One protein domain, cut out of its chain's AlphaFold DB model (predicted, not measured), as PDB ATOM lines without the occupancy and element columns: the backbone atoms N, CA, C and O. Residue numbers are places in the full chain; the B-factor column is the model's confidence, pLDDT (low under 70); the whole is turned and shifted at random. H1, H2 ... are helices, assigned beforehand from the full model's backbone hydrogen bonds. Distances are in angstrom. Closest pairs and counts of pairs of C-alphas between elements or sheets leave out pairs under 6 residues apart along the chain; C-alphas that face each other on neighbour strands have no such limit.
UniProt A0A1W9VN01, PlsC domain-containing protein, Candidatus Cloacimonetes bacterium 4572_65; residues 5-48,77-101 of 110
ATOM      1  N   ARG A   5      38.370  31.392  57.202       80.69
ATOM      2  CA  ARG A   5      37.731  30.098  56.919       80.69
ATOM      3  C   ARG A   5      38.421  29.408  55.753       80.69
ATOM      4  O   ARG A   5      38.742  28.234  55.874       80.69
ATOM      5  N   ALA A   6      38.724  30.146  54.686       77.38
ATOM      6  CA  ALA A   6      39.431  29.598  53.532       77.38
ATOM      7  C   ALA A   6      40.819  29.063  53.915       77.38
ATOM      8  O   ALA A   6      41.167  27.959  53.513       77.38
ATOM      9  N   ILE A   7      41.572  29.787  54.756       80.75
ATOM     10  CA  ILE A   7      42.867  29.300  55.270       80.75
ATOM     11  C   ILE A   7      42.689  27.987  56.040       80.75
ATOM     12  O   ILE A   7      43.429  27.038  55.807       80.75
ATOM     13  N   LYS A   8      41.698  27.915  56.938       84.06
ATOM     14  CA  LYS A   8      41.453  26.706  57.734       84.06
ATOM     15  C   LYS A   8      41.086  25.511  56.853       84.06
ATOM     16  O   LYS A   8      41.606  24.422  57.065       84.06
ATOM     17  N   THR A   9      40.231  25.718  55.853       85.81
ATOM     18  CA  THR A   9      39.877  24.670  54.888       85.81
ATOM     19  C   THR A   9      41.105  24.185  54.131       85.81
ATOM     20  O   THR A   9      41.312  22.984  54.028       85.81
ATOM     21  N   VAL A  10      41.940  25.106  53.648       85.88
ATOM     22  CA  VAL A  10      43.159  24.749  52.920       85.88
ATOM     23  C   VAL A  10      44.128  23.956  53.798       85.88
ATOM     24  O   VAL A  10      44.637  22.937  53.343       85.88
ATOM     25  N   ASN A  11      44.336  24.361  55.052       83.88
ATOM     26  CA  ASN A  11      45.180  23.608  55.981       83.88
ATOM     27  C   ASN A  11      44.661  22.177  56.177       83.88
ATOM     28  O   ASN A  11      45.435  21.241  56.039       83.88
ATOM     29  N   ASN A  12      43.354  21.998  56.401       87.44
ATOM     30  CA  ASN A  12      42.766  20.666  56.568       87.44
ATOM     31  C   ASN A  12      42.954  19.775  55.325       87.44
ATOM     32  O   ASN A  12      43.151  18.571  55.457       87.44
ATOM     33  N   VAL A  13      42.856  20.350  54.120       89.88
ATOM     34  CA  VAL A  13      43.079  19.627  52.855       89.88
ATOM     35  C   VAL A  13      44.546  19.200  52.747       89.88
ATOM     36  O   VAL A  13      44.833  18.039  52.474       89.88
ATOM     37  N   LEU A  14      45.479  20.108  53.041       87.31
ATOM     38  CA  LEU A  14      46.913  19.809  53.006       87.31
ATOM     39  C   LEU A  14      47.327  18.776  54.069       87.31
ATOM     40  O   LEU A  14      48.102  17.874  53.768       87.31
ATOM     41  N   GLU A  15      46.775  18.848  55.283       84.12
ATOM     42  CA  GLU A  15      47.016  17.869  56.359       84.12
ATOM     43  C   GLU A  15      46.523  16.456  56.004       84.12
ATOM     44  O   GLU A  15      47.062  15.468  56.496       84.12
ATOM     45  N   ARG A  16      45.526  16.344  55.119       89.19
ATOM     46  CA  ARG A  16      45.022  15.065  54.592       89.19
ATOM     47  C   ARG A  16      45.883  14.479  53.470       89.19
ATOM     48  O   ARG A  16      45.559  13.408  52.966       89.19
ATOM     49  N   GLY A  17      46.960  15.161  53.073       86.00
ATOM     50  CA  GLY A  17      47.796  14.764  51.939       86.00
ATOM     51  C   GLY A  17      47.148  15.038  50.579       86.00
ATOM     52  O   GLY A  17      47.584  14.493  49.566       86.00
ATOM     53  N   GLU A  18      46.099  15.863  50.539       91.25
ATOM     54  CA  GLU A  18      45.441  16.269  49.301       91.25
ATOM     55  C   GLU A  18      46.156  17.481  48.667       91.25
ATOM     56  O   GLU A  18      46.976  18.160  49.287       91.25
ATOM     57  N   THR A  19      45.849  17.765  47.398       90.31
ATOM     58  CA  THR A  19      46.489  18.843  46.623       90.31
ATOM     59  C   THR A  19      45.554  20.031  46.437       90.31
ATOM     60  O   THR A  19      44.356  19.872  46.218       90.31
ATOM     61  N   ILE A  20      46.120  21.238  46.451       92.06
ATOM     62  CA  ILE A  20      45.397  22.486  46.192       92.06
ATOM     63  C   ILE A  20      46.001  23.235  45.003       92.06
ATOM     64  O   ILE A  20      47.214  23.238  44.802       92.06
ATOM     65  N   LEU A  21      45.152  23.937  44.253       91.62
ATOM     66  CA  LEU A  21      45.568  24.885  43.220       91.62
ATOM     67  C   LEU A  21      45.372  26.314  43.731       91.62
ATOM     68  O   LEU A  21      44.274  26.683  44.149       91.62
ATOM     69  N   ILE A  22      46.420  27.136  43.658       90.88
ATOM     70  CA  ILE A  22      46.373  28.548  44.051       90.88
ATOM     71  C   ILE A  22      46.994  29.411  42.953       90.88
ATOM     72  O   ILE A  22      48.074  29.112  42.459       90.88
ATOM     73  N   PHE A  23      46.334  30.527  42.633       90.81
ATOM     74  CA  PHE A  23      46.892  31.591  41.797       90.81
ATOM     75  C   PHE A  23      47.559  32.658  42.685       90.81
ATOM     76  O   PHE A  23      46.831  33.344  43.421       90.81
ATOM     77  N   PRO A  24      48.898  32.822  42.645       89.00
ATOM     78  CA  PRO A  24      49.631  33.752  43.510       89.00
ATOM     79  C   PRO A  24      49.096  35.187  43.464       89.00
ATOM     80  O   PRO A  24      49.027  35.874  44.483       89.00
ATOM     81  N   GLU A  25      48.679  35.647  42.293       86.81
ATOM     82  CA  GLU A  25      48.246  37.015  42.026       86.81
ATOM     83  C   GLU A  25      46.817  37.277  42.525       86.81
ATOM     84  O   GLU A  25      46.421  38.414  42.811       86.81
ATOM     85  N   GLY A  26      46.018  36.213  42.659       81.12
ATOM     86  CA  GLY A  26      44.641  36.242  43.149       81.12
ATOM     87  C   GLY A  26      43.674  37.090  42.312       81.12
ATOM     88  O   GLY A  26      42.625  37.479  42.825       81.12
ATOM     89  N   SER A  27      44.047  37.444  41.078       77.50
ATOM     90  CA  SER A  27      43.215  38.066  40.042       77.50
ATOM     91  C   SER A  27      43.946  37.998  38.704       77.50
ATOM     92  O   SER A  27      45.149  38.223  38.650       77.50
ATOM     93  N   ARG A  28      43.203  37.807  37.610       77.62
ATOM     94  CA  ARG A  28      43.735  37.742  36.234       77.62
ATOM     95  C   ARG A  28      44.404  39.038  35.742       77.62
ATOM     96  O   ARG A  28      45.020  39.027  34.686       77.62
ATOM     97  N   LYS A  29      44.231  40.158  36.455       75.56
ATOM     98  CA  LYS A  29      44.805  41.473  36.102       75.56
ATOM     99  C   LYS A  29      45.996  41.877  36.978       75.56
ATOM    100  O   LYS A  29      46.585  42.923  36.736       75.56
ATOM    101  N   SER A  30      46.298  41.116  38.030       81.62
ATOM    102  CA  SER A  30      47.393  41.440  38.946       81.62
ATOM    103  C   SER A  30      48.664  40.740  38.489       81.62
ATOM    104  O   SER A  30      48.611  39.580  38.105       81.62
ATOM    105  N   THR A  31      49.793  41.436  38.572       80.75
ATOM    106  CA  THR A  31      51.138  40.879  38.352       80.75
ATOM    107  C   THR A  31      51.920  40.727  39.654       80.75
ATOM    108  O   THR A  31      53.086  40.355  39.643       80.75
ATOM    109  N   LYS A  32      51.299  41.052  40.796       86.25
ATOM    110  CA  LYS A  32      51.930  40.982  42.116       86.25
ATOM    111  C   LYS A  32      51.387  39.800  42.896       86.25
ATOM    112  O   LYS A  32      50.167  39.666  43.037       86.25
ATOM    113  N   ALA A  33      52.294  39.010  43.459       87.38
ATOM    114  CA  ALA A  33      51.943  37.908  44.333       87.38
ATOM    115  C   ALA A  33      51.339  38.413  45.653       87.38
ATOM    116  O   ALA A  33      51.787  39.393  46.257       87.38
ATOM    117  N   LYS A  34      50.315  37.711  46.135       88.31
ATOM    118  CA  LYS A  34      49.780  37.857  47.489       88.31
ATOM    119  C   LYS A  34      50.530  36.913  48.426       88.31
ATOM    120  O   LYS A  34      50.893  35.804  48.051       88.31
ATOM    121  N   ALA A  35      50.651  37.298  49.693       89.44
ATOM    122  CA  ALA A  35      51.346  36.519  50.730       89.44
ATOM    123  C   ALA A  35      50.699  35.154  51.073       89.44
ATOM    124  O   ALA A  35      51.198  34.446  51.937       89.44
ATOM    125  N   GLY A  36      49.556  34.810  50.465       88.31
ATOM    126  CA  GLY A  36      48.765  33.634  50.839       88.31
ATOM    127  C   GLY A  36      49.496  32.311  50.622       88.31
ATOM    128  O   GLY A  36      49.459  31.467  51.507       88.31
ATOM    129  N   ILE A  37      50.196  32.155  49.493       91.81
ATOM    130  CA  ILE A  37      50.980  30.942  49.212       91.81
ATOM    131  C   ILE A  37      52.101  30.787  50.239       91.81
ATOM    132  O   ILE A  37      52.195  29.733  50.859       91.81
ATOM    133  N   GLY A  38      52.890  31.842  50.481       92.62
ATOM    134  CA  GLY A  38      53.974  31.783  51.458       92.62
ATOM    135  C   GLY A  38      53.493  31.466  52.875       92.62
ATOM    136  O   GLY A  38      54.100  30.650  53.559       92.62
ATOM    137  N   LEU A  39      52.355  32.035  53.292       91.62
ATOM    138  CA  LEU A  39      51.727  31.714  54.577       91.62
ATOM    139  C   LEU A  39      51.358  30.226  54.680       91.62
ATOM    140  O   LEU A  39      51.615  29.601  55.705       91.62
ATOM    141  N   LEU A  40      50.722  29.669  53.649       91.19
ATOM    142  CA  LEU A  40      50.259  28.281  53.658       91.19
ATOM    143  C   LEU A  40      51.432  27.301  53.629       91.19
ATOM    144  O   LEU A  40      51.492  26.399  54.464       91.19
ATOM    145  N   ALA A  41      52.391  27.518  52.730       92.69
ATOM    146  CA  ALA A  41      53.544  26.645  52.571       92.69
ATOM    147  C   ALA A  41      54.430  26.619  53.825       92.69
ATOM    148  O   ALA A  41      54.753  25.543  54.318       92.69
ATOM    149  N   MET A  42      54.749  27.777  54.416       93.06
ATOM    150  CA  MET A  42      55.595  27.843  55.622       93.06
ATOM    151  C   MET A  42      54.917  27.295  56.892       93.06
ATOM    152  O   MET A  42      55.602  26.923  57.850       93.06
ATOM    153  N   ASN A  43      53.580  27.261  56.930       89.56
ATOM    154  CA  ASN A  43      52.829  26.712  58.063       89.56
ATOM    155  C   ASN A  43      52.617  25.200  57.957       89.56
ATOM    156  O   ASN A  43      52.599  24.524  58.979       89.56
ATOM    157  N   THR A  44      52.447  24.681  56.743       89.62
ATOM    158  CA  THR A  44      52.152  23.258  56.505       89.62
ATOM    159  C   THR A  44      53.382  22.453  56.098       89.62
ATOM    160  O   THR A  44      53.335  21.229  56.102       89.62
ATOM    161  N   ASN A  45      54.485  23.126  55.750       92.06
ATOM    162  CA  ASN A  45      55.659  22.529  55.114       92.06
ATOM    163  C   ASN A  45      55.293  21.728  53.853       92.06
ATOM    164  O   ASN A  45      55.935  20.726  53.551       92.06
ATOM    165  N   CYS A  46      54.253  22.143  53.122       92.94
ATOM    166  CA  CYS A  46      53.897  21.510  51.860       92.94
ATOM    167  C   CYS A  46      54.867  21.932  50.750       92.94
ATOM    168  O   CYS A  46      55.264  23.094  50.655       92.94
ATOM    169  N   MET A  47      55.199  20.996  49.867       94.75
ATOM    170  CA  MET A  47      55.922  21.284  48.631       94.75
ATOM    171  C   MET A  47      55.078  22.185  47.713       94.75
ATOM    172  O   MET A  47      53.857  22.043  47.641       94.75
ATOM    173  N   ILE A  48      55.722  23.103  46.989       96.31
ATOM    174  CA  ILE A  48      55.051  23.979  46.015       96.31
ATOM    175  C   ILE A  48      55.445  23.530  44.612       96.31
ATOM    176  O   ILE A  48      56.629  23.425  44.316       96.31
ATOM    177  N   ILE A  77      59.392  23.184  44.475       96.88
ATOM    178  CA  ILE A  77      60.086  23.908  45.535       96.88
ATOM    179  C   ILE A  77      59.860  23.115  46.817       96.88
ATOM    180  O   ILE A  77      58.758  23.097  47.378       96.88
ATOM    181  N   GLU A  78      60.918  22.438  47.246       96.81
ATOM    182  CA  GLU A  78      60.908  21.595  48.433       96.81
ATOM    183  C   GLU A  78      60.809  22.425  49.720       96.81
ATOM    184  O   GLU A  78      61.402  23.509  49.805       96.81
ATOM    185  N   PRO A  79      60.153  21.906  50.775       95.44
ATOM    186  CA  PRO A  79      60.060  22.595  52.059       95.44
ATOM    187  C   PRO A  79      61.419  22.951  52.656       95.44
ATOM    188  O   PRO A  79      61.545  23.966  53.334       95.44
ATOM    189  N   SER A  80      62.464  22.168  52.371       96.62
ATOM    190  CA  SER A  80      63.836  22.444  52.817       96.62
ATOM    191  C   SER A  80      64.363  23.817  52.398       96.62
ATOM    192  O   SER A  80      65.273  24.320  53.045       96.62
ATOM    193  N   TYR A  81      63.804  24.428  51.350       96.81
ATOM    194  CA  TYR A  81      64.201  25.758  50.894       96.81
ATOM    195  C   TYR A  81      63.759  26.884  51.844       96.81
ATOM    196  O   TYR A  81      64.466  27.879  51.991       96.81
ATOM    197  N   PHE A  82      62.603  26.729  52.503       96.12
ATOM    198  CA  PHE A  82      61.959  27.803  53.273       96.12
ATOM    199  C   PHE A  82      61.556  27.422  54.706       96.12
ATOM    200  O   PHE A  82      61.160  28.297  55.474       96.12
ATOM    201  N   LYS A  83      61.627  26.141  55.096       93.75
ATOM    202  CA  LYS A  83      61.146  25.644  56.403       93.75
ATOM    203  C   LYS A  83      61.812  26.316  57.609       93.75
ATOM    204  O   LYS A  83      61.179  26.440  58.655       93.75
ATOM    205  N   ASP A  84      63.064  26.746  57.447       95.62
ATOM    206  CA  ASP A  84      63.882  27.348  58.506       95.62
ATOM    207  C   ASP A  84      63.774  28.884  58.519       95.62
ATOM    208  O   ASP A  84      64.382  29.553  59.352       95.62
ATOM    209  N   TRP A  85      63.000  29.471  57.599       96.75
ATOM    210  CA  TRP A  85      62.777  30.913  57.566       96.75
ATOM    211  C   TRP A  85      61.844  31.336  58.701       96.75
ATOM    212  O   TRP A  85      60.887  30.642  59.054       96.75
ATOM    213  N   GLU A  86      62.074  32.533  59.240       96.50
ATOM    214  CA  GLU A  86      61.195  33.088  60.264       96.50
ATOM    215  C   GLU A  86      59.769  33.273  59.716       96.50
ATOM    216  O   GLU A  86      59.553  33.839  58.639       96.50
ATOM    217  N   ARG A  87      58.775  32.819  60.483       93.88
ATOM    218  CA  ARG A  87      57.348  32.888  60.141       93.88
ATOM    219  C   ARG A  87      56.785  34.293  60.344       93.88
ATOM    220  O   ARG A  87      56.024  34.556  61.273       93.88
ATOM    221  N   ASN A  88      57.153  35.200  59.449       94.50
ATOM    222  CA  ASN A  88      56.726  36.591  59.478       94.50
ATOM    223  C   ASN A  88      56.115  37.025  58.128       94.50
ATOM    224  O   ASN A  88      56.241  36.370  57.090       94.50
ATOM    225  N   LYS A  89      55.406  38.160  58.138       90.94
ATOM    226  CA  LYS A  89      54.679  38.673  56.962       90.94
ATOM    227  C   LYS A  89      55.599  39.022  55.789       90.94
ATOM    228  O   LYS A  89      55.140  39.026  54.646       90.94
ATOM    229  N   GLU A  90      56.848  39.365  56.073       95.31
ATOM    230  CA  GLU A  90      57.854  39.684  55.067       95.31
ATOM    231  C   GLU A  90      58.285  38.422  54.320       95.31
ATOM    232  O   GLU A  90      58.140  38.370  53.102       95.31
ATOM    233  N   ASN A  91      58.649  37.363  55.040       96.25
ATOM    234  CA  ASN A  91      59.032  36.078  54.463       96.25
ATOM    235  C   ASN A  91      57.878  35.399  53.714       96.25
ATOM    236  O   ASN A  91      58.096  34.851  52.635       96.25
ATOM    237  N   TYR A  92      56.629  35.531  54.182       94.56
ATOM    238  CA  TYR A  92      55.468  35.060  53.411       94.56
ATOM    239  C   TYR A  92      55.337  35.767  52.061       94.56
ATOM    240  O   TYR A  92      54.980  35.148  51.060       94.56
ATOM    241  N   ARG A  93      55.599  37.078  52.019       94.25
ATOM    242  CA  ARG A  93      55.581  37.840  50.763       94.25
ATOM    243  C   ARG A  93      56.765  37.473  49.886       94.25
ATOM    244  O   ARG A  93      56.557  37.295  48.695       94.25
ATOM    245  N   LYS A  94      57.954  37.340  50.472       96.00
ATOM    246  CA  LYS A  94      59.178  36.946  49.777       96.00
ATOM    247  C   LYS A  94      58.993  35.606  49.067       96.00
ATOM    248  O   LYS A  94      59.112  35.563  47.850       96.00
ATOM    249  N   LEU A  95      58.574  34.565  49.792       96.62
ATOM    250  CA  LEU A  95      58.328  33.243  49.211       96.62
ATOM    251  C   LEU A  95      57.253  33.296  48.116       96.62
ATOM    252  O   LEU A  95      57.439  32.744  47.039       96.62
ATOM    253  N   SER A  96      56.143  34.003  48.352       95.25
ATOM    254  CA  SER A  96      55.107  34.183  47.328       95.25
ATOM    255  C   SER A  96      55.623  34.870  46.055       95.25
ATOM    256  O   SER A  96      55.200  34.498  44.961       95.25
ATOM    257  N   SER A  97      56.488  35.880  46.186       95.19
ATOM    258  CA  SER A  97      57.104  36.562  45.043       95.19
ATOM    259  C   SER A  97      58.058  35.637  44.297       95.19
ATOM    260  O   SER A  97      57.925  35.508  43.089       95.19
ATOM    261  N   GLU A  98      58.926  34.910  45.003       95.81
ATOM    262  CA  GLU A  98      59.857  33.955  44.387       95.81
ATOM    263  C   GLU A  98      59.128  32.829  43.637       95.81
ATOM    264  O   GLU A  98      59.534  32.437  42.541       95.81
ATOM    265  N   VAL A  99      58.007  32.338  44.177       96.19
ATOM    266  CA  VAL A  99      57.137  31.372  43.483       96.19
ATOM    267  C   VAL A  99      56.590  31.970  42.189       96.19
ATOM    268  O   VAL A  99      56.613  31.309  41.151       96.19
ATOM    269  N   LEU A 100      56.101  33.211  42.227       95.12
ATOM    270  CA  LEU A 100      55.577  33.880  41.038       95.12
ATOM    271  C   LEU A 100      56.673  34.133  39.993       95.12
ATOM    272  O   LEU A 100      56.451  33.892  38.808       95.12
ATOM    273  N   ASP A 101      57.858  34.557  40.421       94.75
ATOM    274  CA  ASP A 101      59.013  34.757  39.543       94.75
ATOM    275  C   ASP A 101      59.438  33.437  38.890       94.75
ATOM    276  O   ASP A 101      59.670  33.389  37.681       94.75
TER     277      ASP A 101
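Overview. This is residues 5 to 48 and 77 to 101 of the 110 residues of the protein "PlsC domain-containing protein" of Candidatus Cloacimonetes bacterium 4572_65 (UniProt A0A1W9VN01). The longest helix, H3, packs at a steep angle on the short helix H2, which sits between H3 and the third helix, H1. A long loop, residues 16 to 35, joins H1 to H2 and makes a wide detour that reaches Lys 29, while residues 77 to 88 form a second loop that leads into H3. The printed part has 69 residues with three named helices, H1, H2 and H3 in order along the chain, and no named strand. The class is all helix, though under half of the residues, 33 of 69, are in named elements. The whole is compact, with a radius of gyration of the C-alphas of 11.6 A and spans of 32 by 25 by 20 A.

Along the chain. H3, residues 89 to 101, is 18.4 A long and ends with C-alpha 101 at (59.013, 34.757, 39.543). H2, residues 36 to 44, is 12.3 A long, with C-alpha 36 at (48.765, 33.634, 50.839). H1, residues 5 to 15, is 15.4 A long and begins with C-alpha 5 at (37.731, 30.098, 56.919).

Arrangement. H3 touches H2, and their closest C-alphas, those of Tyr 92 and Gly 38, are 4.1 A apart. These two run opposite ways at a steep tilt of 69.7 degrees, only just short of about perpendicular. H2 also touches H1, where the closest C-alphas, those of Thr 44 and Asn 11, are 7.0 A apart. H1 and H2 run the same way at a steep tilt of 44 degrees. H1 and H3 are apart. In H1, H2 and H3 every O i to N i+4 pair is within hydrogen-bond range.

Size, cuts and confidence. The two C-alphas farthest apart, those of Lys 29 and Asp 84, are 32.6 A from each other. Residues 49 to 76 are not printed, and C-alphas 48 and 77 are 5.1 A apart across the cut. The link from H1 to H2 is long, with 20 residues; the link from H2 to H3 is the link across the cut. The mean pLDDT of the printed part is 90.3, and no printed residue is under 70.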